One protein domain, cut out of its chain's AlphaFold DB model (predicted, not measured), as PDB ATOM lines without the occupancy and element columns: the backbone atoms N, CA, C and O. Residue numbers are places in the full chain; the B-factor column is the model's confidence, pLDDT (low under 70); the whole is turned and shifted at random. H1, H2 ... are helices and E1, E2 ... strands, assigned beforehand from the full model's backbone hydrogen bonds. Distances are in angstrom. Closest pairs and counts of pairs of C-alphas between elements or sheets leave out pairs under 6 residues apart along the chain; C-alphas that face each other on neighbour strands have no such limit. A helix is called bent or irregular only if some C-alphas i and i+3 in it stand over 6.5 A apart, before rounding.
ATOM      1  N   ILE A 387     -22.923 -37.887   8.559       95.94
ATOM      2  CA  ILE A 387     -21.691 -38.630   8.275       95.94
ATOM      3  C   ILE A 387     -20.504 -37.734   8.589       95.94
ATOM      4  O   ILE A 387     -20.417 -36.626   8.065       95.94
ATOM      5  N   GLY A 388     -19.594 -38.227   9.423       95.50
ATOM      6  CA  GLY A 388     -18.357 -37.540   9.776       95.50
ATOM      7  C   GLY A 388     -17.142 -38.446   9.614       95.50
ATOM      8  O   GLY A 388     -17.276 -39.669   9.507       95.50
ATOM      9  N   ILE A 389     -15.957 -37.840   9.574       95.50
ATOM     10  CA  ILE A 389     -14.677 -38.534   9.420       95.50
ATOM     11  C   ILE A 389     -13.921 -38.574  10.745       95.50
ATOM     12  O   ILE A 389     -13.717 -37.551  11.393       95.50
ATOM     13  N   LEU A 390     -13.496 -39.760  11.170       96.44
ATOM     14  CA  LEU A 390     -12.769 -39.924  12.420       96.44
ATOM     15  C   LEU A 390     -11.343 -39.366  12.304       96.44
ATOM     16  O   LEU A 390     -10.595 -39.710  11.392       96.44
ATOM     17  N   THR A 391     -10.941 -38.536  13.263       94.38
ATOM     18  CA  THR A 391      -9.640 -37.835  13.251       94.38
ATOM     19  C   THR A 391      -8.476 -38.648  13.821       94.38
ATOM     20  O   THR A 391      -7.316 -38.283  13.642       94.38
ATOM     21  N   HIS A 392      -8.754 -39.749  14.520       94.44
ATOM     22  CA  HIS A 392      -7.745 -40.536  15.227       94.44
ATOM     23  C   HIS A 392      -8.105 -42.025  15.272       94.44
ATOM     24  O   HIS A 392      -9.229 -42.419  14.991       94.44
ATOM     25  N   ASN A 393      -7.140 -42.876  15.617       95.69
ATOM     26  CA  ASN A 393      -7.407 -44.300  15.820       95.69
ATOM     27  C   ASN A 393      -8.071 -44.523  17.183       95.69
ATOM     28  O   ASN A 393      -7.625 -43.945  18.174       95.69
ATOM     29  N   TYR A 394      -9.065 -45.404  17.248       94.12
ATOM     30  CA  TYR A 394      -9.761 -45.750  18.484       94.12
ATOM     31  C   TYR A 394     -10.035 -47.257  18.548       94.12
ATOM     32  O   TYR A 394     -10.540 -47.858  17.597       94.12
ATOM     33  N   ASN A 395      -9.698 -47.871  19.683       90.31
ATOM     34  CA  ASN A 395      -9.932 -49.291  19.924       90.31
ATOM     35  C   ASN A 395     -11.162 -49.460  20.809       90.31
ATOM     36  O   ASN A 395     -11.231 -48.890  21.897       90.31
ATOM     37  N   LEU A 396     -12.118 -50.264  20.349       86.06
ATOM     38  CA  LEU A 396     -13.328 -50.538  21.116       86.06
ATOM     39  C   LEU A 396     -13.009 -51.411  22.336       86.06
ATOM     40  O   LEU A 396     -12.171 -52.309  22.277       86.06
ATOM     41  N   THR A 397     -13.734 -51.174  23.426       80.12
ATOM     42  CA  THR A 397     -13.687 -51.958  24.672       80.12
ATOM     43  C   THR A 397     -14.573 -53.210  24.633       80.12
ATOM     44  O   THR A 397     -14.546 -54.015  25.566       80.12
ATOM     45  N   LEU A 398     -15.356 -53.391  23.562       81.12
ATOM     46  CA  LEU A 398     -16.285 -54.508  23.391       81.12
ATOM     47  C   LEU A 398     -15.555 -55.850  23.275       81.12
ATOM     48  O   LEU A 398     -14.573 -55.980  22.544       81.12
ATOM     49  N   LYS A 399     -16.075 -56.865  23.976       76.56
ATOM     50  CA  LYS A 399     -15.505 -58.220  23.981       76.56
ATOM     51  C   LYS A 399     -16.050 -59.090  22.850       76.56
ATOM     52  O   LYS A 399     -15.300 -59.908  22.327       76.56
ATOM     53  N   ASN A 400     -17.318 -58.914  22.464       81.38
ATOM     54  CA  ASN A 400     -17.937 -59.677  21.380       81.38
ATOM     55  C   ASN A 400     -18.259 -58.795  20.174       81.38
ATOM     56  O   ASN A 400     -18.607 -57.625  20.309       81.38
ATOM     57  N   THR A 401     -18.226 -59.393  18.984       79.19
ATOM     58  CA  THR A 401     -18.532 -58.703  17.721       79.19
ATOM     59  C   THR A 401     -19.984 -58.229  17.624       79.19
ATOM     60  O   THR A 401     -20.258 -57.231  16.970       79.19
ATOM     61  N   HIS A 402     -20.907 -58.923  18.291       81.00
ATOM     62  CA  HIS A 402     -22.341 -58.620  18.264       81.00
ATOM     63  C   HIS A 402     -22.770 -57.623  19.345       81.00
ATOM     64  O   HIS A 402     -23.909 -57.160  19.317       81.00
ATOM     65  N   ASP A 403     -21.887 -57.308  20.295       86.31
ATOM     66  CA  ASP A 403     -22.194 -56.313  21.314       86.31
ATOM     67  C   ASP A 403     -22.262 -54.936  20.646       86.31
ATOM     68  O   ASP A 403     -21.506 -54.635  19.716       86.31
ATOM     69  N   THR A 404     -23.173 -54.094  21.122       88.69
ATOM     70  CA  THR A 404     -23.319 -52.710  20.669       88.69
ATOM     71  C   THR A 404     -23.036 -51.762  21.819       88.69
ATOM     72  O   THR A 404     -23.426 -52.046  22.949       88.69
ATOM     73  N   GLN A 405     -22.423 -50.623  21.526       88.19
ATOM     74  CA  GLN A 405     -22.258 -49.527  22.478       88.19
ATOM     75  C   GLN A 405     -22.448 -48.187  21.778       88.19
ATOM     76  O   GLN A 405     -22.370 -48.089  20.549       88.19
ATOM     77  N   VAL A 406     -22.646 -47.148  22.577       91.25
ATOM     78  CA  VAL A 406     -22.618 -45.766  22.117       91.25
ATOM     79  C   VAL A 406     -21.293 -45.140  22.534       91.25
ATOM     80  O   VAL A 406     -20.854 -45.302  23.665       91.25
ATOM     81  N   LEU A 407     -20.639 -44.461  21.595       93.56
ATOM     82  CA  LEU A 407     -19.441 -43.672  21.849       93.56
ATOM     83  C   LEU A 407     -19.813 -42.193  21.854       93.56
ATOM     84  O   LEU A 407     -20.421 -41.712  20.897       93.56
ATOM     85  N   TRP A 408     -19.407 -41.467  22.888       95.19
ATOM     86  CA  TRP A 408     -19.550 -40.015  22.934       95.19
ATOM     87  C   TRP A 408     -18.441 -39.348  22.129       95.19
ATOM     88  O   TRP A 408     -17.283 -39.776  22.160       95.19
ATOM     89  N   ALA A 409     -18.794 -38.316  21.372       96.69
ATOM     90  CA  ALA A 409     -17.857 -37.647  20.493       96.69
ATOM     91  C   ALA A 409     -18.124 -36.144  20.403       96.69
ATOM     92  O   ALA A 409     -19.200 -35.629  20.720       96.69
ATOM     93  N   PHE A 410     -17.092 -35.450  19.947       96.44
ATOM     94  CA  PHE A 410     -17.164 -34.083  19.480       96.44
ATOM     95  C   PHE A 410     -17.148 -34.072  17.955       96.44
ATOM     96  O   PHE A 410     -16.290 -34.715  17.339       96.44
ATOM     97  N   VAL A 411     -18.067 -33.324  17.360       95.50
ATOM     98  CA  VAL A 411     -18.093 -33.023  15.936       95.50
ATOM     99  C   VAL A 411     -17.879 -31.534  15.689       95.50
ATOM    100  O   VAL A 411     -18.440 -30.689  16.388       95.50
ATOM    101  N   SER A 412     -17.084 -31.218  14.668       91.88
ATOM    102  CA  SER A 412     -16.963 -29.864  14.134       91.88
ATOM    103  C   SER A 412     -16.821 -29.889  12.618       91.88
ATOM    104  O   SER A 412     -16.110 -30.720  12.053       91.88
ATOM    105  N   ASP A 413     -17.510 -28.968  11.958       86.75
ATOM    106  CA  ASP A 413     -17.363 -28.647  10.542       86.75
ATOM    107  C   ASP A 413     -16.321 -27.541  10.301       86.75
ATOM    108  O   ASP A 413     -16.024 -27.222   9.150       86.75
ATOM    109  N   VAL A 414     -15.749 -26.968  11.366       80.38
ATOM    110  CA  VAL A 414     -14.760 -25.892  11.306       80.38
ATOM    111  C   VAL A 414     -13.372 -26.438  11.615       80.38
ATOM    112  O   VAL A 414     -13.083 -26.894  12.719       80.38
ATOM    113  N   HIS A 415     -12.478 -26.310  10.641       73.69
ATOM    114  CA  HIS A 415     -11.085 -26.713  10.758       73.69
ATOM    115  C   HIS A 415     -10.192 -25.490  10.878       73.69
ATOM    116  O   HIS A 415     -10.341 -24.514  10.139       73.69
ATOM    117  N   TYR A 416      -9.213 -25.569  11.774       67.12
ATOM    118  CA  TYR A 416      -8.122 -24.610  11.811       67.12
ATOM    119  C   TYR A 416      -6.997 -25.079  10.892       67.12
ATOM    120  O   TYR A 416      -6.290 -26.043  11.196       67.12
ATOM    121  N   ASP A 417      -6.811 -24.394   9.767       66.62
ATOM    122  CA  ASP A 417      -5.707 -24.682   8.864       66.62
ATOM    123  C   ASP A 417      -4.449 -23.955   9.350       66.62
ATOM    124  O   ASP A 417      -4.187 -22.800   9.006       66.62
ATOM    125  N   GLY A 418      -3.647 -24.646  10.162       65.44
ATOM    126  CA  GLY A 418      -2.408 -24.103  10.723       65.44
ATOM    127  C   GLY A 418      -1.362 -23.685   9.680       65.44
ATOM    128  O   GLY A 418      -0.433 -22.962  10.031       65.44
ATOM    129  N   LYS A 419      -1.495 -24.089   8.405       71.12
ATOM    130  CA  LYS A 419      -0.620 -23.599   7.325       71.12
ATOM    131  C   LYS A 419      -1.012 -22.211   6.831       71.12
ATOM    132  O   LYS A 419      -0.134 -21.470   6.399       71.12
ATOM    133  N   PHE A 420      -2.299 -21.874   6.873       71.25
ATOM    134  CA  PHE A 420      -2.816 -20.588   6.392       71.25
ATOM    135  C   PHE A 420      -3.314 -19.678   7.519       71.25
ATOM    136  O   PHE A 420      -3.642 -18.529   7.257       71.25
ATOM    137  N   ASN A 421      -3.311 -20.155   8.768       74.69
ATOM    138  CA  ASN A 421      -3.795 -19.416   9.934       74.69
ATOM    139  C   ASN A 421      -5.268 -18.978   9.782       74.69
ATOM    140  O   ASN A 421      -5.668 -17.914  10.254       74.69
ATOM    141  N   GLU A 422      -6.063 -19.801   9.094       77.62
ATOM    142  CA  GLU A 422      -7.450 -19.530   8.709       77.62
ATOM    143  C   GLU A 422      -8.381 -20.624   9.235       77.62
ATOM    144  O   GLU A 422      -8.017 -21.801   9.281       77.62
ATOM    145  N   MET A 423      -9.614 -20.239   9.571       74.81
ATOM    146  CA  MET A 423     -10.694 -21.199   9.778       74.81
ATOM    147  C   MET A 423     -11.366 -21.518   8.447       74.81
ATOM    148  O   MET A 423     -11.727 -20.613   7.694       74.81
ATOM    149  N   ARG A 424     -11.551 -22.805   8.162       74.19
ATOM    150  CA  ARG A 424     -12.237 -23.284   6.960       74.19
ATOM    151  C   ARG A 424     -13.366 -24.212   7.351       74.19
ATOM    152  O   ARG A 424     -13.184 -25.073   8.203       74.19
ATOM    153  N   ILE A 425     -14.509 -24.050   6.697       78.00
ATOM    154  CA  ILE A 425     -15.618 -24.993   6.820       78.00
ATOM    155  C   ILE A 425     -15.324 -26.159   5.875       78.00
ATOM    156  O   ILE A 425     -15.197 -25.963   4.664       78.00
ATOM    157  N   GLY A 426     -15.140 -27.352   6.430       70.50
ATOM    158  CA  GLY A 426     -14.907 -28.563   5.653       70.50
ATOM    159  C   GLY A 426     -16.187 -29.075   5.006       70.50
ATOM    160  O   GLY A 426     -17.290 -28.876   5.506       70.50
ATOM    161  N   SER A 427     -16.053 -29.792   3.889       77.38
ATOM    162  CA  SER A 427     -17.191 -30.462   3.244       77.38
ATOM    163  C   SER A 427     -17.691 -31.687   4.018       77.38
ATOM    164  O   SER A 427     -18.752 -32.223   3.703       77.38
ATOM    165  N   THR A 428     -16.913 -32.191   4.978       86.31
ATOM    166  CA  THR A 428     -17.266 -33.342   5.814       86.31
ATOM    167  C   THR A 428     -16.815 -33.070   7.248       86.31
ATOM    168  O   THR A 428     -15.622 -32.842   7.440       86.31
ATOM    169  N   PRO A 429     -17.726 -33.099   8.236       93.19
ATOM    170  CA  PRO A 429     -17.385 -32.835   9.629       93.19
ATOM    171  C   PRO A 429     -16.363 -33.825  10.193       93.19
ATOM    172  O   PRO A 429     -16.406 -35.023   9.900       93.19
ATOM    173  N   GLU A 430     -15.466 -33.330  11.039       94.38
ATOM    174  CA  GLU A 430     -14.474 -34.127  11.755       94.38
ATOM    175  C   GLU A 430     -15.035 -34.634  13.082       94.38
ATOM    176  O   GLU A 430     -15.616 -33.879  13.859       94.38
ATOM    177  N   LEU A 431     -14.820 -35.920  13.352       96.56
ATOM    178  CA  LEU A 431     -15.232 -36.600  14.571       96.56
ATOM    179  C   LEU A 431     -14.028 -36.863  15.468       96.56
ATOM    180  O   LEU A 431     -12.991 -37.389  15.040       96.56
ATOM    181  N   LYS A 432     -14.200 -36.567  16.752       96.31
ATOM    182  CA  LYS A 432     -13.269 -36.929  17.814       96.31
ATOM    183  C   LYS A 432     -14.032 -37.651  18.921       96.31
ATOM    184  O   LYS A 432     -14.734 -37.023  19.701       96.31
ATOM    185  N   ILE A 433     -13.871 -38.972  18.987       96.19
ATOM    186  CA  ILE A 433     -14.337 -39.789  20.114       96.19
ATOM    187  C   ILE A 433     -13.680 -39.295  21.408       96.19
ATOM    188  O   ILE A 433     -12.474 -39.033  21.445       96.19
ATOM    189  N   ILE A 434     -14.487 -39.160  22.457       94.19
ATOM    190  CA  ILE A 434     -14.052 -38.771  23.793       94.19
ATOM    191  C   ILE A 434     -14.015 -40.023  24.665       94.19
ATOM    192  O   ILE A 434     -15.029 -40.685  24.876       94.19
ATOM    193  N   THR A 435     -12.829 -40.357  25.172       89.81
ATOM    194  CA  THR A 435     -12.665 -41.471  26.107       89.81
ATOM    195  C   THR A 435     -13.111 -41.037  27.496       89.81
ATOM    196  O   THR A 435     -12.517 -40.131  28.081       89.81
ATOM    197  N   VAL A 436     -14.120 -41.711  28.042       86.88
ATOM    198  CA  VAL A 436     -14.598 -41.494  29.410       86.88
ATOM    199  C   VAL A 436     -14.133 -42.661  30.278       86.88
ATOM    200  O   VAL A 436     -14.546 -43.805  30.089       86.88
ATOM    201  N   GLU A 437     -13.236 -42.393  31.225       83.88
ATOM    202  CA  GLU A 437     -12.789 -43.413  32.177       83.88
ATOM    203  C   GLU A 437     -13.913 -43.753  33.160       83.88
ATOM    204  O   GLU A 437     -14.457 -42.865  33.814       83.88
ATOM    205  N   ASN A 438     -14.229 -45.046  33.297       83.81
ATOM    206  CA  ASN A 438     -15.284 -45.547  34.188       83.81
ATOM    207  C   ASN A 438     -16.630 -44.826  33.991       83.81
ATOM    208  O   ASN A 438     -17.253 -44.408  34.968       83.81
ATOM    209  N   GLU A 439     -17.058 -44.669  32.732       86.81
ATOM    210  CA  GLU A 439     -18.339 -44.049  32.385       86.81
ATOM    211  C   GLU A 439     -19.480 -44.612  33.243       86.81
ATOM    212  O   GLU A 439     -19.713 -45.823  33.297       86.81
ATOM    213  N   ARG A 440     -20.184 -43.706  33.929       86.38
ATOM    214  CA  ARG A 440     -21.400 -44.024  34.678       86.38
ATOM    215  C   ARG A 440     -22.608 -43.461  33.922       86.38
ATOM    216  O   ARG A 440     -22.515 -42.336  33.433       86.38
ATOM    217  N   PRO A 441     -23.745 -44.173  33.873       83.38
ATOM    218  CA  PRO A 441     -24.940 -43.719  33.150       83.38
ATOM    219  C   PRO A 441     -25.538 -42.366  33.603       83.38
ATOM    220  O   PRO A 441     -26.347 -41.788  32.882       83.38
ATOM    221  N   ASP A 442     -25.171 -41.862  34.786       85.19
ATOM    222  CA  ASP A 442     -25.585 -40.569  35.357       85.19
ATOM    223  C   ASP A 442     -24.579 -39.425  35.089       85.19
ATOM    224  O   ASP A 442     -24.795 -38.277  35.484       85.19
ATOM    225  N   MET A 443     -23.437 -39.714  34.461       89.81
ATOM    226  CA  MET A 443     -22.308 -38.787  34.376       89.81
ATOM    227  C   MET A 443     -22.457 -37.799  33.212       89.81
ATOM    228  O   MET A 443     -22.119 -38.109  32.080       89.81
ATOM    229  N   LEU A 444     -22.869 -36.562  33.497       90.31
ATOM    230  CA  LEU A 444     -22.953 -35.494  32.483       90.31
ATOM    231  C   LEU A 444     -21.685 -34.640  32.343       90.31
ATOM    232  O   LEU A 444     -21.606 -33.796  31.456       90.31
ATOM    233  N   SER A 445     -20.687 -34.805  33.212       91.19
ATOM    234  CA  SER A 445     -19.541 -33.882  33.283       91.19
ATOM    235  C   SER A 445     -18.692 -33.831  32.008       91.19
ATOM    236  O   SER A 445     -18.059 -32.806  31.750       91.19
ATOM    237  N   PHE A 446     -18.692 -34.900  31.205       90.62
ATOM    238  CA  PHE A 446     -17.986 -34.954  29.923       90.62
ATOM    239  C   PHE A 446     -18.780 -34.325  28.766       90.62
ATOM    240  O   PHE A 446     -18.205 -34.076  27.712       90.62
ATOM    241  N   MET A 447     -20.064 -33.991  28.948       92.94
ATOM    242  CA  MET A 447     -20.881 -33.348  27.904       92.94
ATOM    243  C   MET A 447     -20.391 -31.946  27.532       92.94
ATOM    244  O   MET A 447     -20.729 -31.438  26.475       92.94
ATOM    245  N   LYS A 448     -19.545 -31.316  28.354       92.50
ATOM    246  CA  LYS A 448     -18.857 -30.068  27.976       92.50
ATOM    247  C   LYS A 448     -17.894 -30.251  26.789       92.50
ATOM    248  O   LYS A 448     -17.558 -29.275  26.127       92.50
ATOM    249  N   ASP A 449     -17.445 -31.486  26.564       93.19
ATOM    250  CA  ASP A 449     -16.468 -31.868  25.547       93.19
ATOM    251  C   ASP A 449     -17.113 -32.697  24.415       93.19
ATOM    252  O   ASP A 449     -16.421 -33.071  23.473       93.19
ATOM    253  N   CYS A 450     -18.423 -32.977  24.490       94.44
ATOM    254  CA  CYS A 450     -19.173 -33.794  23.532       94.44
ATOM    255  C   CYS A 450     -20.406 -33.043  23.022       94.44
ATOM    256  O   CYS A 450     -21.077 -32.346  23.772       94.44
ATOM    257  N   ASN A 451     -20.752 -33.232  21.755       95.12
ATOM    258  CA  ASN A 451     -21.985 -32.699  21.156       95.12
ATOM    259  C   ASN A 451     -22.674 -33.722  20.237       95.12
ATOM    260  O   ASN A 451     -23.664 -33.409  19.578       95.12
ATOM    261  N   CYS A 452     -22.148 -34.945  20.170       96.38
ATOM    262  CA  CYS A 452     -22.736 -36.018  19.399       96.38
ATOM    263  C   CYS A 452     -22.442 -37.390  20.008       96.38
ATOM    264  O   CYS A 452     -21.606 -37.550  20.904       96.38
ATOM    265  N   PHE A 453     -23.136 -38.398  19.492       95.75
ATOM    266  CA  PHE A 453     -22.867 -39.789  19.808       95.75
ATOM    267  C   PHE A 453     -22.841 -40.666  18.554       95.75
ATOM    268  O   PHE A 453     -23.476 -40.375  17.535       95.75
ATOM    269  N   ILE A 454     -22.078 -41.755  18.637       96.00
ATOM    270  CA  ILE A 454     -21.799 -42.679  17.540       96.00
ATOM    271  C   ILE A 454     -22.182 -44.090  17.997       96.00
ATOM    272  O   ILE A 454     -21.517 -44.648  18.873       96.00
ATOM    273  N   PRO A 455     -23.228 -44.703  17.423       94.19
ATOM    274  CA  PRO A 455     -23.533 -46.098  17.693       94.19
ATOM    275  C   PRO A 455     -22.526 -46.991  16.970       94.19
ATOM    276  O   PRO A 455     -22.245 -46.801  15.782       94.19
ATOM    277  N   ILE A 456     -21.992 -47.978  17.678       93.12
ATOM    278  CA  ILE A 456     -20.975 -48.884  17.153       93.12
ATOM    279  C   ILE A 456     -21.286 -50.323  17.577       93.12
ATOM    280  O   ILE A 456     -21.870 -50.567  18.637       93.12
ATOM    281  N   SER A 457     -20.865 -51.280  16.761       91.38
ATOM    282  CA  SER A 457     -20.869 -52.708  17.072       91.38
ATOM    283  C   SER A 457     -19.441 -53.233  17.213       91.38
ATOM    284  O   SER A 457     -18.489 -52.634  16.709       91.38
ATOM    285  N   GLY A 458     -19.261 -54.372  17.878       87.88
ATOM    286  CA  GLY A 458     -17.945 -55.006  17.983       87.88
ATOM    287  C   GLY A 458     -17.338 -55.400  16.626       87.88
ATOM    288  O   GLY A 458     -16.116 -55.457  16.507       87.88
ATOM    289  N   GLU A 459     -18.161 -55.629  15.591       88.25
ATOM    290  CA  GLU A 459     -17.715 -55.855  14.202       88.25
ATOM    291  C   GLU A 459     -16.993 -54.648  13.582       88.25
ATOM    292  O   GLU A 459     -16.218 -54.820  12.641       88.25
ATOM    293  N   ASP A 460     -17.222 -53.440  14.101       88.50
ATOM    294  CA  ASP A 460     -16.646 -52.207  13.555       88.50
ATOM    295  C   ASP A 460     -15.188 -51.983  14.011       88.50
ATOM    296  O   ASP A 460     -14.498 -51.097  13.499       88.50
ATOM    297  N   ASN A 461     -14.694 -52.794  14.956       86.38
ATOM    298  CA  ASN A 461     -13.356 -52.693  15.542       86.38
ATOM    299  C   ASN A 461     -12.258 -53.192  14.567       86.38
ATOM    300  O   ASN A 461     -12.416 -54.259  13.971       86.38
ATOM    301  N   PRO A 462     -11.092 -52.522  14.440       90.75
ATOM    302  CA  PRO A 462     -10.731 -51.218  14.997       90.75
ATOM    303  C   PRO A 462     -11.215 -50.041  14.147       90.75
ATOM    304  O   PRO A 462     -11.306 -50.135  12.915       90.75
ATOM    305  N   LEU A 463     -11.430 -48.908  14.820       94.69
ATOM    306  CA  LEU A 463     -11.683 -47.624  14.176       94.69
ATOM    307  C   LEU A 463     -10.353 -46.920  13.909       94.69
ATOM    308  O   LEU A 463      -9.495 -46.810  14.790       94.69
ATOM    309  N   LYS A 464     -10.163 -46.456  12.679       95.69
ATOM    310  CA  LYS A 464      -8.938 -45.791  12.234       95.69
ATOM    311  C   LYS A 464      -9.213 -44.345  11.852       95.69
ATOM    312  O   LYS A 464     -10.302 -44.009  11.392       95.69
ATOM    313  N   ALA A 465      -8.191 -43.504  11.979       95.38
ATOM    314  CA  ALA A 465      -8.222 -42.163  11.415       95.38
ATOM    315  C   ALA A 465      -8.553 -42.244   9.913       95.38
ATOM    316  O   ALA A 465      -7.957 -43.037   9.181       95.38
ATOM    317  N   GLY A 466      -9.511 -41.435   9.471       93.81
ATOM    318  CA  GLY A 466     -10.050 -41.449   8.114       93.81
ATOM    319  C   GLY A 466     -11.279 -42.342   7.908       93.81
ATOM    320  O   GLY A 466     -11.864 -42.297   6.826       93.81
ATOM    321  N   ASP A 467     -11.694 -43.135   8.904       96.31
ATOM    322  CA  ASP A 467     -12.938 -43.905   8.824       96.31
ATOM    323  C   ASP A 467     -14.158 -42.970   8.829       96.31
ATOM    324  O   ASP A 467     -14.231 -42.021   9.610       96.31
ATOM    325  N   TYR A 468     -15.141 -43.265   7.976       97.19
ATOM    326  CA  TYR A 468     -16.419 -42.555   7.947       97.19
ATOM    327  C   TYR A 468     -17.419 -43.249   8.868       97.19
ATOM    328  O   TYR A 468     -17.561 -44.477   8.825       97.19
ATOM    329  N   LEU A 469     -18.135 -42.464   9.668       97.56
ATOM    330  CA  LEU A 469     -19.084 -42.945  10.669       97.56
ATOM    331  C   LEU A 469     -20.389 -42.156  10.593       97.56
ATOM    332  O   LEU A 469     -20.373 -40.935  10.429       97.56
ATOM    333  N   TYR A 470     -21.507 -42.858  10.751       97.31
ATOM    334  CA  TYR A 470     -22.779 -42.226  11.073       97.31
ATOM    335  C   TYR A 470     -22.790 -41.770  12.531       97.31
ATOM    336  O   TYR A 470     -22.391 -42.535  13.413       97.31
ATOM    337  N   TYR A 471     -23.291 -40.565  12.779       96.69
ATOM    338  CA  TYR A 471     -23.421 -39.978  14.111       96.69
ATOM    339  C   TYR A 471     -24.732 -39.187  14.247       96.69
ATOM    340  O   TYR A 471     -25.365 -38.845  13.244       96.69
ATOM    341  N   LEU A 472     -25.130 -38.901  15.489       95.62
ATOM    342  CA  LEU A 472     -26.244 -38.004  15.818       95.62
ATOM    343  C   LEU A 472     -25.779 -36.890  16.745       95.62
ATOM    344  O   LEU A 472     -25.112 -37.157  17.740       95.62
ATOM    345  N   GLU A 473     -26.165 -35.661  16.423       94.31
ATOM    346  CA  GLU A 473     -25.956 -34.494  17.286       94.31
ATOM    347  C   GLU A 473     -27.030 -34.430  18.378       94.31
ATOM    348  O   GLU A 473     -28.170 -34.882  18.180       94.31
ATOM    349  N   ILE A 474     -26.629 -33.887  19.528       90.06
ATOM    350  CA  ILE A 474     -27.439 -33.754  20.744       90.06
ATOM    351  C   ILE A 474     -27.880 -32.303  20.899       90.06
ATOM    352  O   ILE A 474     -26.999 -31.417  20.839       90.06
TER     353      ILE A 474
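Overview. This is residues 387 to 474 of the 474 residues of the protein "MoeA protein" of Acinetobacter wuhouensis (UniProt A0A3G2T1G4). A small closed barrel of five strands has one long bent hairpin, E2 and E3, reaching beyond it, its tip, residues 417 to 422, sticking out. Short helix H1 sits outside the barrel after a loop whose residues 437 to 444 also stand free. The printed part has 88 residues, ordered E1 E2 E3 H1 E4 E5, and is mostly strand. Round the mixed ring run E1, E3, E2, E4, E5 and back to E1. It is only just compact, close to loose, with a radius of gyration of the C-alphas of 14.0 A, and spans 44 by 28 by 19 A.

Along the chain. E1 holds residues 387 to 390, 9.9 A long, from C-alpha 387 at (-21.691, -38.630, 8.275). E2, residues 404 to 417, measures 35.1 A and bends by 61 degrees at residue 414. E3, residues 422 to 433, measures 24.2 A and bends by 98 degrees at residue 427. H1, residues 445 to 449, is 8.6 A long and only just irregular, with C-alphas 445 and 448 6.6 A apart. E4, residues 452 to 457, measures 17.0 A. E5, residues 468 to 473, measures 15.6 A and ends at C-alpha 473 (-25.956, -34.494, 17.286).

Arrangement. E1 and E3 are parallel, with N 389 and O 429 2.9 A apart. The other neighbours are antiparallel: hairpin E2 and E3 has N 410 and O 432 at 2.8 A, E2 and E4 N 454 and O 407 at 2.8 A, hairpin E4 and E5 N 453 and O 472 at 2.9 A, and E5 and E1 N 469 and O 388 at 2.9 A, each within hydrogen-bond range. H1 is on the barrel at a height over the sheet of 8.5 A. The closest C-alphas of H1 and E2, those of Asp 449 and Phe 410, are 6.5 A apart. In H1, 0 of 1 O i to N i+4 pairs and 1 of 2 O i to N i+3 pairs are within range.

Size, cuts and confidence. The C-alphas of Asn 400 and Phe 420, the two farthest apart, are 44.5 A apart. The printed part has no cut. The links E1 to E2 and E3 to H1 are long. Residues 416 to 418 have pLDDT under 70.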